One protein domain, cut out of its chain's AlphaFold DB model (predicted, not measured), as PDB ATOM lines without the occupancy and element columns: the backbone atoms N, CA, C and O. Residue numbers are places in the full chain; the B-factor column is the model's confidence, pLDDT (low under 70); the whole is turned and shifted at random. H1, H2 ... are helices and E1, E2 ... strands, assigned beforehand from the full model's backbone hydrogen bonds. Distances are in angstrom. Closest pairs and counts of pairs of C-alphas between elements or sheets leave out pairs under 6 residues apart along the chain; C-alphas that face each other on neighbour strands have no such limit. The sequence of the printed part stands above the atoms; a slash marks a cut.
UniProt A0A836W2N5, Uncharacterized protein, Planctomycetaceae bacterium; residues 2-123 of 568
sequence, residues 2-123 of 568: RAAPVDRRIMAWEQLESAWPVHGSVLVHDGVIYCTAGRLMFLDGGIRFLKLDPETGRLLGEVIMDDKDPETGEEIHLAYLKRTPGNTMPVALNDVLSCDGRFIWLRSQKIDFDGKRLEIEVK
ATOM      1  N   ARG A   2     124.912  83.321 117.498       91.75
ATOM      2  CA  ARG A   2     123.998  82.405 118.214       91.75
ATOM      3  C   ARG A   2     124.494  82.234 119.649       91.75
ATOM      4  O   ARG A   2     125.470  81.528 119.862       91.75
ATOM      5  N   ALA A   3     123.818  82.867 120.608       93.62
ATOM      6  CA  ALA A   3     124.237  82.865 122.011       93.62
ATOM      7  C   ALA A   3     124.029  81.522 122.728       93.62
ATOM      8  O   ALA A   3     124.785  81.170 123.630       93.62
ATOM      9  N   ALA A   4     123.015  80.757 122.318       94.62
ATOM     10  CA  ALA A   4     122.792  79.423 122.851       94.62
ATOM     11  C   ALA A   4     123.883  78.449 122.351       94.62
ATOM     12  O   ALA A   4     124.116  78.366 121.135       94.62
ATOM     13  N   PRO A   5     124.517  77.667 123.250       93.06
ATOM     14  CA  PRO A   5     125.544  76.701 122.863       93.06
ATOM     15  C   PRO A   5     124.968  75.597 121.965       93.06
ATOM     16  O   PRO A   5     125.606  75.176 121.000       93.06
ATOM     17  N   VAL A   6     123.725  75.186 122.231       94.50
ATOM     18  CA  VAL A   6     122.963  74.189 121.466       94.50
ATOM     19  C   VAL A   6     121.506  74.636 121.312       94.50
ATOM     20  O   VAL A   6     121.016  75.413 122.132       94.50
ATOM     21  N   ASP A   7     120.799  74.147 120.286       94.38
ATOM     22  CA  ASP A   7     119.341  74.334 120.183       94.38
ATOM     23  C   ASP A   7     118.656  73.383 121.169       94.38
ATOM     24  O   ASP A   7     118.457  72.198 120.898       94.38
ATOM     25  N   ARG A   8     118.367  73.899 122.364       94.31
ATOM     26  CA  ARG A   8     117.555  73.231 123.379       94.31
ATOM     27  C   ARG A   8     116.423  74.160 123.757       94.31
ATOM     28  O   ARG A   8     116.660  75.322 124.088       94.31
ATOM     29  N   ARG A   9     115.209  73.622 123.742       94.38
ATOM     30  CA  ARG A   9     113.996  74.373 124.041       94.38
ATOM     31  C   ARG A   9     113.302  73.811 125.265       94.38
ATOM     32  O   ARG A   9     113.326  72.603 125.489       94.38
ATOM     33  N   ILE A  10     112.698  74.702 126.031       94.69
ATOM     34  CA  ILE A  10     111.904  74.392 127.215       94.69
ATOM     35  C   ILE A  10     110.579  75.144 127.145       94.69
ATOM     36  O   ILE A  10     110.470  76.164 126.465       94.69
ATOM     37  N   MET A  11     109.575  74.636 127.853       95.12
ATOM     38  CA  MET A  11     108.318  75.351 128.053       95.12
ATOM     39  C   MET A  11     108.493  76.355 129.195       95.12
ATOM     40  O   MET A  11     108.777  75.955 130.325       95.12
ATOM     41  N   ALA A  12     108.320  77.641 128.910       88.44
ATOM     42  CA  ALA A  12     108.351  78.724 129.886       88.44
ATOM     43  C   ALA A  12     107.113  79.605 129.670       88.44
ATOM     44  O   ALA A  12     106.890  80.073 128.562       88.44
ATOM     45  N   TRP A  13     106.273  79.774 130.699       85.94
ATOM     46  CA  TRP A  13     105.007  80.530 130.606       85.94
ATOM     47  C   TRP A  13     104.158  80.157 129.379       85.94
ATOM     48  O   TRP A  13     103.705  81.021 128.636       85.94
ATOM     49  N   GLU A  14     103.995  78.848 129.155       92.88
ATOM     50  CA  GLU A  14     103.243  78.271 128.026       92.88
ATOM     51  C   GLU A  14     103.822  78.575 126.630       92.88
ATOM     52  O   GLU A  14     103.210  78.249 125.616       92.88
ATOM     53  N   GLN A  15     105.040  79.113 126.560       92.19
ATOM     54  CA  GLN A  15     105.761  79.390 125.321       92.19
ATOM     55  C   GLN A  15     106.981  78.476 125.184       92.19
ATOM     56  O   GLN A  15     107.676  78.171 126.154       92.19
ATOM     57  N   LEU A  16     107.243  78.019 123.956       95.56
ATOM     58  CA  LEU A  16     108.443  77.248 123.648       95.56
ATOM     59  C   LEU A  16     109.615  78.209 123.427       95.56
ATOM     60  O   LEU A  16     109.691  78.881 122.399       95.56
ATOM     61  N   GLU A  17     110.547  78.243 124.371       94.56
ATOM     62  CA  GLU A  17     111.679  79.169 124.370       94.56
ATOM     63  C   GLU A  17     113.022  78.430 124.431       94.56
ATOM     64  O   GLU A  17     113.103  77.284 124.867       94.56
ATOM     65  N   SER A  18     114.110  79.108 124.048       94.75
ATOM     66  CA  SER A  18     115.481  78.626 124.285       94.75
ATOM     67  C   SER A  18     115.730  78.386 125.782       94.75
ATOM     68  O   SER A  18     115.283  79.173 126.618       94.75
ATOM     69  N   ALA A  19     116.498  77.355 126.141       94.94
ATOM     70  CA  ALA A  19     117.021  77.201 127.506       94.94
ATOM     71  C   ALA A  19     117.992  78.347 127.886       94.94
ATOM     72  O   ALA A  19     118.105  78.709 129.055       94.94
ATOM     73  N   TRP A  20     118.602  78.989 126.883       96.81
ATOM     74  CA  TRP A  20     119.421  80.196 127.020       96.81
ATOM     75  C   TRP A  20     118.767  81.370 126.286       96.81
ATOM     76  O   TRP A  20     119.165  81.685 125.159       96.81
ATOM     77  N   PRO A  21     117.715  81.984 126.855       94.94
ATOM     78  CA  PRO A  21     117.126  83.191 126.284       94.94
ATOM     79  C   PRO A  21     118.122  84.353 126.365       94.94
ATOM     80  O   PRO A  21     118.944  84.404 127.281       94.94
ATOM     81  N   VAL A  22     117.998  85.301 125.439       94.19
ATOM     82  CA  VAL A  22     118.670  86.606 125.485       94.19
ATOM     83  C   VAL A  22     117.583  87.670 125.556       94.19
ATOM     84  O   VAL A  22     116.584  87.572 124.843       94.19
ATOM     85  N   HIS A  23     117.756  88.675 126.411       90.88
ATOM     86  CA  HIS A  23     116.828  89.802 126.458       90.88
ATOM     87  C   HIS A  23     116.893  90.616 125.157       90.88
ATOM     88  O   HIS A  23     117.969  90.833 124.606       90.88
ATOM     89  N   GLY A  24     115.738  91.088 124.675       84.69
ATOM     90  CA  GLY A  24     115.659  91.882 123.442       84.69
ATOM     91  C   GLY A  24     116.393  93.227 123.526       84.69
ATOM     92  O   GLY A  24     116.857  93.733 122.509       84.69
ATOM     93  N   SER A  25     116.545  93.770 124.737       87.25
ATOM     94  CA  SER A  25     117.355  94.958 125.011       87.25
ATOM     95  C   SER A  25     118.765  94.540 125.419       87.25
ATOM     96  O   SER A  25     118.967  94.001 126.508       87.25
ATOM     97  N   VAL A  26     119.734  94.796 124.541       93.75
ATOM     98  CA  VAL A  26     121.163  94.582 124.811       93.75
ATOM     99  C   VAL A  26     121.832  95.892 125.215       93.75
ATOM    100  O   VAL A  26     121.441  96.966 124.756       93.75
ATOM    101  N   LEU A  27     122.852  95.806 126.064       96.12
ATOM    102  CA  LEU A  27     123.641  96.966 126.459       96.12
ATOM    103  C   LEU A  27     124.686  97.248 125.376       96.12
ATOM    104  O   LEU A  27     125.442  96.355 125.006       96.12
ATOM    105  N   VAL A  28     124.759  98.490 124.901       96.56
ATOM    106  CA  VAL A  28     125.840  98.962 124.027       96.56
ATOM    107  C   VAL A  28     126.657  99.991 124.790       96.56
ATOM    108  O   VAL A  28     126.103 100.975 125.279       96.56
ATOM    109  N   HIS A  29     127.962  99.769 124.902       96.81
ATOM    110  CA  HIS A  29     128.878 100.684 125.577       96.81
ATOM    111  C   HIS A  29     130.239 100.659 124.882       96.81
ATOM    112  O   HIS A  29     130.740  99.581 124.574       96.81
ATOM    113  N   ASP A  30     130.791 101.839 124.582       95.81
ATOM    114  CA  ASP A  30     132.096 102.027 123.929       95.81
ATOM    115  C   ASP A  30     132.338 101.117 122.709       95.81
ATOM    116  O   ASP A  30     133.396 100.517 122.535       95.81
ATOM    117  N   GLY A  31     131.323 101.002 121.845       96.56
ATOM    118  CA  GLY A  31     131.406 100.210 120.614       96.56
ATOM    119  C   GLY A  31     131.348  98.693 120.823       96.56
ATOM    120  O   GLY A  31     131.669  97.949 119.902       96.56
ATOM    121  N   VAL A  32     130.928  98.220 121.998       98.00
ATOM    122  CA  VAL A  32     130.769  96.793 122.314       98.00
ATOM    123  C   VAL A  32     129.334  96.507 122.747       98.00
ATOM    124  O   VAL A  32     128.741  97.253 123.529       98.00
ATOM    125  N   ILE A  33     128.770  95.405 122.247       97.75
ATOM    126  CA  ILE A  33     127.514  94.845 122.752       97.75
ATOM    127  C   ILE A  33     127.823  93.921 123.926       97.75
ATOM    128  O   ILE A  33     128.617  92.988 123.798       97.75
ATOM    129  N   TYR A  34     127.120  94.128 125.030       98.00
ATOM    130  CA  TYR A  34     127.087  93.244 126.183       98.00
ATOM    131  C   TYR A  34     125.694  92.635 126.318       98.00
ATOM    132  O   TYR A  34     124.680  93.344 126.341       98.00
ATOM    133  N   CYS A  35     125.627  91.312 126.425       96.69
ATOM    134  CA  CYS A  35     124.375  90.611 126.679       96.69
ATOM    135  C   CYS A  35     124.590  89.337 127.493       96.69
ATOM    136  O   CYS A  35     125.701  88.822 127.619       96.69
ATOM    137  N   THR A  36     123.504  88.831 128.063       96.81
ATOM    138  CA  THR A  36     123.478  87.603 128.853       96.81
ATOM    139  C   THR A  36     122.568  86.571 128.199       96.81
ATOM    140  O   THR A  36     121.471  86.901 127.743       96.81
ATOM    141  N   ALA A  37     123.004  85.312 128.176       96.88
ATOM    142  CA  ALA A  37     122.220  84.190 127.674       96.88
ATOM    143  C   ALA A  37     122.066  83.106 128.745       96.88
ATOM    144  O   ALA A  37     123.057  82.563 129.227       96.88
ATOM    145  N   GLY A  38     120.830  82.782 129.124       95.88
ATOM    146  CA  GLY A  38     120.547  81.889 130.256       95.88
ATOM    147  C   GLY A  38     119.419  82.417 131.137       95.88
ATOM    148  O   GLY A  38     119.001  83.566 131.001       95.88
ATOM    149  N   ARG A  39     118.910  81.580 132.043       93.81
ATOM    150  CA  ARG A  39     117.840  81.970 132.986       93.81
ATOM    151  C   ARG A  39     118.354  82.154 134.403       93.81
ATOM    152  O   ARG A  39     118.036  83.145 135.061       93.81
ATOM    153  N   LEU A  40     119.141  81.188 134.860       93.75
ATOM    154  CA  LEU A  40     119.607  81.075 136.231       93.75
ATOM    155  C   LEU A  40     120.992  80.421 136.232       93.75
ATOM    156  O   LEU A  40     121.211  79.472 135.489       93.75
ATOM    157  N   MET A  41     121.897  80.882 137.094       95.25
ATOM    158  CA  MET A  41     123.255  80.328 137.207       95.25
ATOM    159  C   MET A  41     123.280  78.834 137.588       95.25
ATOM    160  O   MET A  41     124.203  78.124 137.220       95.25
ATOM    161  N   PHE A  42     122.243  78.348 138.277       93.88
ATOM    162  CA  PHE A  42     122.127  76.962 138.751       93.88
ATOM    163  C   PHE A  42     121.543  75.980 137.721       93.88
ATOM    164  O   PHE A  42     121.377  74.802 138.030       93.88
ATOM    165  N   LEU A  43     121.138  76.445 136.536       93.31
ATOM    166  CA  LEU A  43     120.448  75.620 135.540       93.31
ATOM    167  C   LEU A  43     121.128  75.728 134.182       93.31
ATOM    168  O   LEU A  43     121.702  76.758 133.847       93.31
ATOM    169  N   ASP A  44     121.041  74.652 133.399       94.06
ATOM    170  CA  ASP A  44     121.449  74.622 131.990       94.06
ATOM    171  C   ASP A  44     122.883  75.136 131.734       94.06
ATOM    172  O   ASP A  44     123.176  75.738 130.706       94.06
ATOM    173  N   GLY A  45     123.813  74.897 132.664       93.56
ATOM    174  CA  GLY A  45     125.201  75.356 132.533       93.56
ATOM    175  C   GLY A  45     125.392  76.863 132.741       93.56
ATOM    176  O   GLY A  45     126.400  77.410 132.300       93.56
ATOM    177  N   GLY A  46     124.432  77.520 133.392       95.81
ATOM    178  CA  GLY A  46     124.546  78.875 133.912       95.81
ATOM    179  C   GLY A  46     124.143  79.985 132.944       95.81
ATOM    180  O   GLY A  46     123.458  79.781 131.937       95.81
ATOM    181  N   ILE A  47     124.561  81.203 133.283       97.62
ATOM    182  CA  ILE A  47     124.351  82.409 132.479       97.62
ATOM    183  C   ILE A  47     125.647  82.734 131.744       97.62
ATOM    184  O   ILE A  47     126.689  82.942 132.358       97.62
ATOM    185  N   ARG A  48     125.580  82.828 130.419       97.31
ATOM    186  CA  ARG A  48     126.692  83.249 129.565       97.31
ATOM    187  C   ARG A  48     126.684  84.760 129.442       97.31
ATOM    188  O   ARG A  48     125.746  85.311 128.876       97.31
ATOM    189  N   PHE A  49     127.709  85.418 129.954       97.88
ATOM    190  CA  PHE A  49     127.974  86.826 129.710       97.88
ATOM    191  C   PHE A  49     128.813  86.963 128.442       97.88
ATOM    192  O   PHE A  49     129.884  86.369 128.334       97.88
ATOM    193  N   LEU A  50     128.309  87.720 127.472       97.81
ATOM    194  CA  LEU A  50     128.833  87.777 126.114       97.81
ATOM    195  C   LEU A  50     129.216  89.208 125.749       97.81
ATOM    196  O   LEU A  50     128.455  90.144 125.995       97.81
ATOM    197  N   LYS A  51     130.371  89.339 125.096       98.12
ATOM    198  CA  LYS A  51     130.866  90.569 124.471       98.12
ATOM    199  C   LYS A  51     130.855  90.365 122.965       98.12
ATOM    200  O   LYS A  51     131.513  89.443 122.481       98.12
ATOM    201  N   LEU A  52     130.135  91.196 122.222       98.00
ATOM    202  CA  LEU A  52     130.006  91.078 120.771       98.00
ATOM    203  C   LEU A  52     130.389  92.384 120.079       98.00
ATOM    204  O   LEU A  52     130.119  93.478 120.574       98.00
ATOM    205  N   ASP A  53     130.981  92.249 118.903       97.94
ATOM    206  CA  ASP A  53     131.163  93.346 117.965       97.94
ATOM    207  C   ASP A  53     129.788  93.764 117.399       97.94
ATOM    208  O   ASP A  53     129.059  92.893 116.911       97.94
ATOM    209  N   PRO A  54     129.395  95.047 117.484       96.31
ATOM    210  CA  PRO A  54     128.057  95.490 117.100       96.31
ATOM    211  C   PRO A  54     127.774  95.368 115.602       96.31
ATOM    212  O   PRO A  54     126.630  95.119 115.229       96.31
ATOM    213  N   GLU A  55     128.786  95.532 114.749       95.62
ATOM    214  CA  GLU A  55     128.611  95.532 113.292       95.62
ATOM    215  C   GLU A  55     128.553  94.111 112.730       95.62
ATOM    216  O   GLU A  55     127.724  93.789 111.879       95.62
ATOM    217  N   THR A  56     129.434  93.241 113.216       96.12
ATOM    218  CA  THR A  56     129.630  91.892 112.670       96.12
ATOM    219  C   THR A  56     128.940  90.807 113.492       96.12
ATOM    220  O   THR A  56     128.742  89.685 113.019       96.12
ATOM    221  N   GLY A  57     128.604  91.094 114.752       94.56
ATOM    222  CA  GLY A  57     128.169  90.089 115.718       94.56
ATOM    223  C   GLY A  57     129.264  89.074 116.067       94.56
ATOM    224  O   GLY A  57     128.947  87.977 116.536       94.56
ATOM    225  N   ARG A  58     130.540  89.384 115.804       97.38
ATOM    226  CA  ARG A  58     131.681  88.537 116.174       97.38
ATOM    227  C   ARG A  58     131.821  88.482 117.695       97.38
ATOM    228  O   ARG A  58     131.731  89.507 118.362       97.38
ATOM    229  N   LEU A  59     132.085  87.292 118.234       97.81
ATOM    230  CA  LEU A  59     132.373  87.115 119.658       97.81
ATOM    231  C   LEU A  59     133.723  87.745 120.010       97.81
ATOM    232  O   LEU A  59     134.749  87.370 119.443       97.81
ATOM    233  N   LEU A  60     133.705  88.690 120.945       98.12
ATOM    234  CA  LEU A  60     134.887  89.350 121.500       98.12
ATOM    235  C   LEU A  60     135.323  88.718 122.826       98.12
ATOM    236  O   LEU A  60     136.501  88.760 123.164       98.12
ATOM    237  N   GLY A  61     134.390  88.127 123.575       97.62
ATOM    238  CA  GLY A  61     134.673  87.457 124.842       97.62
ATOM    239  C   GLY A  61     133.435  86.797 125.440       97.62
ATOM    240  O   GLY A  61     132.307  87.209 125.163       97.62
ATOM    241  N   GLU A  62     133.658  85.769 126.254       97.81
ATOM    242  CA  GLU A  62     132.618  85.036 126.973       97.81
ATOM    243  C   GLU A  62     133.095  84.709 128.392       97.81
ATOM    244  O   GLU A  62     134.223  84.255 128.584       97.81
ATOM    245  N   VAL A  63     132.208  84.900 129.371       97.56
ATOM    246  CA  VAL A  63     132.362  84.396 130.740       97.56
ATOM    247  C   VAL A  63     131.096  83.639 131.121       97.56
ATOM    248  O   VAL A  63     129.988  84.148 130.959       97.56
ATOM    249  N   ILE A  64     131.244  82.422 131.642       97.00
ATOM    250  CA  ILE A  64     130.121  81.637 132.164       97.00
ATOM    251  C   ILE A  64     129.993  81.916 133.662       97.00
ATOM    252  O   ILE A  64     130.953  81.774 134.413       97.00
ATOM    253  N   MET A  65     128.804  82.336 134.088       96.94
ATOM    254  CA  MET A  65     128.434  82.509 135.487       96.94
ATOM    255  C   MET A  65     127.561  81.324 135.904       96.94
ATOM    256  O   MET A  65     126.413  81.214 135.462       96.94
ATOM    257  N   ASP A  66     128.107  80.445 136.734       95.50
ATOM    258  CA  ASP A  66     127.467  79.213 137.194       95.50
ATOM    259  C   ASP A  66     127.274  79.199 138.723       95.50
ATOM    260  O   ASP A  66     127.317  80.240 139.394       95.50
ATOM    261  N   ASP A  67     126.980  78.020 139.266       93.31
ATOM    262  CA  ASP A  67     126.724  77.776 140.681       93.31
ATOM    263  C   ASP A  67     127.979  77.785 141.558       93.31
ATOM    264  O   ASP A  67     127.866  77.581 142.770       93.31
ATOM    265  N   LYS A  68     129.147  78.117 140.998       94.06
ATOM    266  CA  LYS A  68     130.416  78.165 141.723       94.06
ATOM    267  C   LYS A  68     130.901  79.584 141.956       94.06
ATOM    268  O   LYS A  68     130.692  80.522 141.179       94.06
ATOM    269  N   ASP A  69     131.573  79.743 143.084       92.44
ATOM    270  CA  ASP A  69     132.358  80.923 143.369       92.44
ATOM    271  C   ASP A  69     133.623  80.930 142.487       92.44
ATOM    272  O   ASP A  69     134.389  79.964 142.518       92.44
ATOM    273  N   PRO A  70     133.870  81.987 141.694       91.06
ATOM    274  CA  PRO A  70     134.958  81.990 140.718       91.06
ATOM    275  C   PRO A  70     136.355  82.072 141.349       91.06
ATOM    276  O   PRO A  70     137.335  81.790 140.663       91.06
ATOM    277  N   GLU A  71     136.474  82.475 142.618       90.56
ATOM    278  CA  GLU A  71     137.767  82.590 143.303       90.56
ATOM    279  C   GLU A  71     138.144  81.295 144.029       90.56
ATOM    280  O   GLU A  71     139.298  80.870 143.994       90.56
ATOM    281  N   THR A  72     137.173  80.655 144.676       91.50
ATOM    282  CA  THR A  72     137.398  79.475 145.526       91.50
ATOM    283  C   THR A  72     137.017  78.154 144.859       91.50
ATOM    284  O   THR A  72     137.486  77.101 145.289       91.50
ATOM    285  N   GLY A  73     136.166  78.183 143.829       93.31
ATOM    286  CA  GLY A  73     135.572  76.994 143.210       93.31
ATOM    287  C   GLY A  73     134.521  76.291 144.077       93.31
ATOM    288  O   GLY A  73     134.025  75.232 143.689       93.31
ATOM    289  N   GLU A  74     134.191  76.846 145.247       93.31
ATOM    290  CA  GLU A  74     133.166  76.318 146.144       93.31
ATOM    291  C   GLU A  74     131.762  76.616 145.592       93.31
ATOM    292  O   GLU A  74     131.516  77.664 144.997       93.31
ATOM    293  N   GLU A  75     130.814  75.709 145.821       92.19
ATOM    294  CA  GLU A  75     129.397  75.939 145.522       92.19
ATOM    295  C   GLU A  75     128.891  77.218 146.214       92.19
ATOM    296  O   GLU A  75     129.073  77.389 147.425       92.19
ATOM    297  N   ILE A  76     128.172  78.087 145.495       89.62
ATOM    298  CA  ILE A  76     127.648  79.374 145.999       89.62
ATOM    299  C   ILE A  76     126.829  79.181 147.287       89.62
ATOM    300  O   ILE A  76     126.848  80.024 148.189       89.62
ATOM    301  N   HIS A  77     126.125  78.052 147.415       84.44
ATOM    302  CA  HIS A  77     125.401  77.706 148.638       84.44
ATOM    303  C   HIS A  77     126.334  77.552 149.853       84.44
ATOM    304  O   HIS A  77     126.024  78.002 150.956       84.44
ATOM    305  N   LEU A  78     127.489  76.918 149.690       87.56
ATOM    306  CA  LEU A  78     128.432  76.728 150.789       87.56
ATOM    307  C   LEU A  78     129.234  78.004 151.067       87.56
ATOM    308  O   LEU A  78     129.366  78.386 152.235       87.56
ATOM    309  N   ALA A  79     129.657  78.698 150.007       87.19
ATOM    310  CA  ALA A  79     130.435  79.927 150.094       87.19
ATOM    311  C   ALA A  79     129.660  81.060 150.794       87.19
ATOM    312  O   ALA A  79     130.209  81.747 151.660       87.19
ATOM    313  N   TYR A  80     128.364  81.217 150.482       86.25
ATOM    314  CA  TYR A  80     127.588  82.393 150.894       86.25
ATOM    315  C   TYR A  80     126.409  82.086 151.827       86.25
ATOM    316  O   TYR A  80     126.253  82.767 152.843       86.25
ATOM    317  N   LEU A  81     125.579  81.067 151.557       76.88
ATOM    318  CA  LEU A  81     124.344  80.846 152.338       76.88
ATOM    319  C   LEU A  81     124.601  80.448 153.783       76.88
ATOM    320  O   LEU A  81     123.937  80.952 154.684       76.88
ATOM    321  N   LYS A  82     125.584  79.576 154.028       75.56
ATOM    322  CA  LYS A  82     125.933  79.165 155.400       75.56
ATOM    323  C   LYS A  82     126.406  80.333 156.271       75.56
ATOM    324  O   LYS A  82     126.353  80.236 157.495       75.56
ATOM    325  N   ARG A  83     126.877  81.415 155.646       76.12
ATOM    326  CA  ARG A  83     127.457  82.592 156.309       76.12
ATOM    327  C   ARG A  83     126.507  83.792 156.319       76.12
ATOM    328  O   ARG A  83     126.675  84.681 157.148       76.12
ATOM    329  N   THR A  84     125.485  83.793 155.461       70.50
ATOM    330  CA  THR A  84     124.528  84.895 155.316       70.50
ATOM    331  C   THR A  84     123.253  84.608 156.114       70.50
ATOM    332  O   THR A  84     122.475  83.730 155.743       70.50
ATOM    333  N   PRO A  85     122.970  85.340 157.204       63.50
ATOM    334  CA  PRO A  85     121.707  85.182 157.911       63.50
ATOM    335  C   PRO A  85     120.529  85.699 157.064       63.50
ATOM    336  O   PRO A  85     120.495  86.863 156.668       63.50
ATOM    337  N   GLY A  86     119.512  84.859 156.854       72.62
ATOM    338  CA  GLY A  86     118.240  85.232 156.218       72.62
ATOM    339  C   GLY A  86     117.982  84.535 154.880       72.62
ATOM    340  O   GLY A  86     118.550  83.490 154.594       72.62
ATOM    341  N   ASN A  87     117.093  85.118 154.069       78.88
ATOM    342  CA  ASN A  87     116.605  84.522 152.813       78.88
ATOM    343  C   ASN A  87     117.128  85.272 151.571       78.88
ATOM    344  O   ASN A  87     116.403  85.402 150.585       78.88
ATOM    345  N   THR A  88     118.327  85.858 151.642       85.06
ATOM    346  CA  THR A  88     118.919  86.624 150.528       85.06
ATOM    347  C   THR A  88     120.112  85.874 149.961       85.06
ATOM    348  O   THR A  88     120.931  85.365 150.720       85.06
ATOM    349  N   MET A  89     120.193  85.835 148.632       86.81
ATOM    350  CA  MET A  89     121.247  85.181 147.864       86.81
ATOM    351  C   MET A  89     122.043  86.191 147.047       86.81
ATOM    352  O   MET A  89     121.468  87.212 146.656       86.81
ATOM    353  N   PRO A  90     123.309  85.880 146.708       90.50
ATOM    354  CA  PRO A  90     123.966  86.498 145.568       90.50
ATOM    355  C   PRO A  90     123.088  86.423 144.315       90.50
ATOM    356  O   PRO A  90     122.266  85.514 144.156       90.50
ATOM    357  N   VAL A  91     123.254  87.389 143.414       92.75
ATOM    358  CA  VAL A  91     122.486  87.422 142.168       92.75
ATOM    359  C   VAL A  91     122.823  86.193 141.334       92.75
ATOM    360  O   VAL A  91     123.973  85.987 140.954       92.75
ATOM    361  N   ALA A  92     121.790  85.416 141.023       93.31
ATOM    362  CA  ALA A  92     121.887  84.243 140.162       93.31
ATOM    363  C   ALA A  92     120.893  84.264 138.993       93.31
ATOM    364  O   ALA A  92     120.966  83.398 138.128       93.31
ATOM    365  N   LEU A  93     119.956  85.219 138.971       94.00
ATOM    366  CA  LEU A  93     118.934  85.353 137.933       94.00
ATOM    367  C   LEU A  93     119.381  86.318 136.842       94.00
ATOM    368  O   LEU A  93     119.935  87.378 137.144       94.00
ATOM    369  N   ASN A  94     119.038  85.988 135.599       93.94
ATOM    370  CA  ASN A  94     119.248  86.880 134.468       93.94
ATOM    371  C   ASN A  94     118.296  88.097 134.505       93.94
ATOM    372  O   ASN A  94     117.277  88.067 135.206       93.94
ATOM    373  N   ASP A  95     118.656  89.169 133.802       94.75
ATOM    374  CA  ASP A  95     117.876  90.397 133.601       94.75
ATOM    375  C   ASP A  95     118.502  91.249 132.478       94.75
ATOM    376  O   ASP A  95     119.582  90.932 131.967       94.75
ATOM    377  N   VAL A  96     117.855  92.363 132.131       93.75
ATOM    378  CA  VAL A  96     118.451  93.411 131.290       93.75
ATOM    379  C   VAL A  96     119.663  94.021 132.005       93.75
ATOM    380  O   VAL A  96     119.595  94.375 133.184       93.75
ATOM    381  N   LEU A  97     120.782  94.143 131.285       95.88
ATOM    382  CA  LEU A  97     122.000  94.768 131.798       95.88
ATOM    383  C   LEU A  97     121.860  96.292 131.842       95.88
ATOM    384  O   LEU A  97     121.306  96.901 130.927       95.88
ATOM    385  N   SER A  98     122.442  96.910 132.866       93.69
ATOM    386  CA  SER A  98     122.626  98.365 132.940       93.69
ATOM    387  C   SER A  98     124.107  98.720 133.102       93.69
ATOM    388  O   SER A  98     124.925  97.854 133.410       93.69
ATOM    389  N   CYS A  99     124.473  99.977 132.856       94.75
ATOM    390  CA  CYS A  99     125.850 100.463 132.953       94.75
ATOM    391  C   CYS A  99     125.868 101.853 133.591       94.75
ATOM    392  O   CYS A  99     125.046 102.699 133.238       94.75
ATOM    393  N   ASP A 100     126.808 102.091 134.505       92.25
ATOM    394  CA  ASP A 100     127.060 103.410 135.112       92.25
ATOM    395  C   ASP A 100     128.275 104.128 134.485       92.25
ATOM    396  O   ASP A 100     128.747 105.137 135.009       92.25
ATOM    397  N   GLY A 101     128.812 103.582 133.388       93.44
ATOM    398  CA  GLY A 101     130.024 104.044 132.706       93.44
ATOM    399  C   GLY A 101     131.334 103.503 133.289       93.44
ATOM    400  O   GLY A 101     132.385 103.697 132.688       93.44
ATOM    401  N   ARG A 102     131.306 102.818 134.438       95.56
ATOM    402  CA  ARG A 102     132.496 102.205 135.064       95.56
ATOM    403  C   ARG A 102     132.348 100.698 135.229       95.56
ATOM    404  O   ARG A 102     133.339  99.976 135.173       95.56
ATOM    405  N   PHE A 103     131.122 100.241 135.456       97.75
ATOM    406  CA  PHE A 103     130.763  98.852 135.666       97.75
ATOM    407  C   PHE A 103     129.463  98.520 134.944       97.75
ATOM    408  O   PHE A 103     128.571  99.357 134.764       97.75
ATOM    409  N   ILE A 104     129.351  97.248 134.586       97.88
ATOM    410  CA  ILE A 104     128.113  96.642 134.122       97.88
ATOM    411  C   ILE A 104     127.400  96.047 135.329       97.88
ATOM    412  O   ILE A 104     128.016  95.467 136.228       97.88
ATOM    413  N   TRP A 105     126.082  96.175 135.337       97.00
ATOM    414  CA  TRP A 105     125.235  95.720 136.422       97.00
ATOM    415  C   TRP A 105     124.212  94.721 135.906       97.00
ATOM    416  O   TRP A 105     123.418  95.020 135.010       97.00
ATOM    417  N   LEU A 106     124.220  93.533 136.509       96.38
ATOM    418  CA  LEU A 106     123.159  92.542 136.373       96.38
ATOM    419  C   LEU A 106     122.388  92.518 137.688       96.38
ATOM    420  O   LEU A 106     122.845  91.941 138.679       96.38
ATOM    421  N   ARG A 107     121.225  93.173 137.726       94.94
ATOM    422  CA  ARG A 107     120.540  93.470 138.993       94.94
ATOM    423  C   ARG A 107     121.536  94.176 139.931       94.94
ATOM    424  O   ARG A 107     122.244  95.056 139.478       94.94
ATOM    425  N   SER A 108     121.676  93.753 141.190       94.00
ATOM    426  CA  SER A 108     122.670  94.316 142.120       94.00
ATOM    427  C   SER A 108     124.104  93.767 141.965       94.00
ATOM    428  O   SER A 108     124.966  94.092 142.790       94.00
ATOM    429  N   GLN A 109     124.371  92.887 140.992       95.62
ATOM    430  CA  GLN A 109     125.698  92.301 140.765       95.62
ATOM    431  C   GLN A 109     126.580  93.271 139.994       95.62
ATOM    432  O   GLN A 109     126.246  93.649 138.875       95.62
ATOM    433  N   LYS A 110     127.732  93.603 140.577       96.81
ATOM    434  CA  LYS A 110     128.770  94.411 139.938       96.81
ATOM    435  C   LYS A 110     129.615  93.535 139.019       96.81
ATOM    436  O   LYS A 110     130.020  92.447 139.440       96.81
ATOM    437  N   ILE A 111     129.864  93.986 137.797       97.88
ATOM    438  CA  ILE A 111     130.623  93.255 136.779       97.88
ATOM    439  C   ILE A 111     131.571  94.244 136.092       97.88
ATOM    440  O   ILE A 111     131.172  95.364 135.769       97.88
ATOM    441  N   ASP A 112     132.829  93.860 135.894       97.62
ATOM    442  CA  ASP A 112     133.736  94.640 135.045       97.62
ATOM    443  C   ASP A 112     133.464  94.411 133.543       97.62
ATOM    444  O   ASP A 112     132.659  93.570 133.141       97.62
ATOM    445  N   PHE A 113     134.139  95.171 132.681       98.06
ATOM    446  CA  PHE A 113     133.953  95.073 131.230       98.06
ATOM    447  C   PHE A 113     134.511  93.784 130.606       98.06
ATOM    448  O   PHE A 113     134.296  93.547 129.413       98.06
ATOM    449  N   ASP A 114     135.191  92.939 131.381       97.06
ATOM    450  CA  ASP A 114     135.654  91.612 130.969       97.06
ATOM    451  C   ASP A 114     134.733  90.486 131.450       97.06
ATOM    452  O   ASP A 114     134.932  89.331 131.082       97.06
ATOM    453  N   GLY A 115     133.664  90.819 132.181       96.38
ATOM    454  CA  GLY A 115     132.658  89.867 132.643       96.38
ATOM    455  C   GLY A 115     132.955  89.268 134.017       96.38
ATOM    456  O   GLY A 115     132.217  88.386 134.467       96.38
ATOM    457  N   LYS A 116     133.995  89.734 134.720       96.75
ATOM    458  CA  LYS A 116     134.304  89.270 136.074       96.75
ATOM    459  C   LYS A 116     133.297  89.857 137.059       96.75
ATOM    460  O   LYS A 116     133.149  91.073 137.186       96.75
ATOM    461  N   ARG A 117     132.630  88.981 137.813       96.00
ATOM    462  CA  ARG A 117     131.768  89.380 138.933       96.00
ATOM    463  C   ARG A 117     132.617  89.913 140.088       96.00
ATOM    464  O   ARG A 117     133.554  89.252 140.527       96.00
ATOM    465  N   LEU A 118     132.250  91.083 140.600       95.00
ATOM    466  CA  LEU A 118     132.876  91.736 141.749       95.00
ATOM    467  C   LEU A 118     131.900  91.766 142.930       95.00
ATOM    468  O   LEU A 118     130.705  91.989 142.743       95.00
ATOM    469  N   GLU A 119     132.400  91.593 144.154       92.12
ATOM    470  CA  GLU A 119     131.596  91.693 145.386       92.12
ATOM    471  C   GLU A 119     130.329  90.812 145.387       92.12
ATOM    472  O   GLU A 119     129.216  91.306 145.581       92.12
ATOM    473  N   ILE A 120     130.497  89.507 145.153       92.44
ATOM    474  CA  ILE A 120     129.397  88.527 145.076       92.44
ATOM    475  C   ILE A 120     128.663  88.377 146.426       92.44
ATOM    476  O   ILE A 120     127.464  88.099 146.455       92.44
ATOM    477  N   GLU A 121     129.360  88.589 147.546       89.19
ATOM    478  CA  GLU A 121     128.793  88.477 148.892       89.19
ATOM    479  C   GLU A 121     127.594  89.417 149.126       89.19
ATOM    480  O   GLU A 121     127.581  90.593 148.741       89.19
ATOM    481  N   VAL A 122     126.583  88.905 149.835       88.44
ATOM    482  CA  VAL A 122     125.436  89.693 150.294       88.44
ATOM    483  C   VAL A 122     125.855  90.579 151.469       88.44
ATOM    484  O   VAL A 122     126.143  90.089 152.557       88.44
ATOM    485  N   LYS A 123     125.826  91.897 151.261       89.56
ATOM    486  CA  LYS A 123     126.182  92.913 152.268       89.56
ATOM    487  C   LYS A 123     124.961  93.525 152.965       89.56
ATOM    488  O   LYS A 123     123.819  93.288 152.553       89.56
TER     489      LYS A 123
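Overview. This is residues 2 to 123 of the 568 residues of an uncharacterized protein of Planctomycetaceae bacterium (UniProt A0A836W2N5). With little regular structure, the domain is built round a twisted sheet, E3 E4 E5 E6, with a smaller sheet, E7 E8 E9, near its E3 edge; hairpin E1 E2 and short H1 lie off both sheets. The printed part has 122 residues, with one named helix and nine named strands in the order E1 to E6, H1, E7 to E9; the named elements hold only 45 of the 122 residues, and of these 45 strands hold 39, the class being mostly strand. Both sheets are antiparallel meanders, each strand pairing with the one before. It is compact, radius of gyration of the C-alphas 14.8 A, spanning 45 by 38 by 23 A.

Along the chain. E3 is residues 27 to 29, E4 32 to 37, E5 47 to 52 and E6 59 to 65, 16.9 A long. E7 is 97 to 99, E8 104 to 106, E9 109 to 111, ending at C-alpha 111 (130.623, 93.255, 136.779). E1 is 9 to 12, from C-alpha 9 (113.996, 74.373, 124.041); E2 is 15 to 18, H1 76 to 81.

Arrangement. N 35 and O 50 of E4 and E5 are 3.1 A apart, within hydrogen-bond range. The closest C-alphas of E3 and E7, Leu 27 and Leu 97, are 6.0 A apart. In H1 every O i to N i+4 pair is within range.

Size, cuts and confidence. The printed part has no cut. H1 to E7 is a long link. Residue 85 is under pLDDT 70.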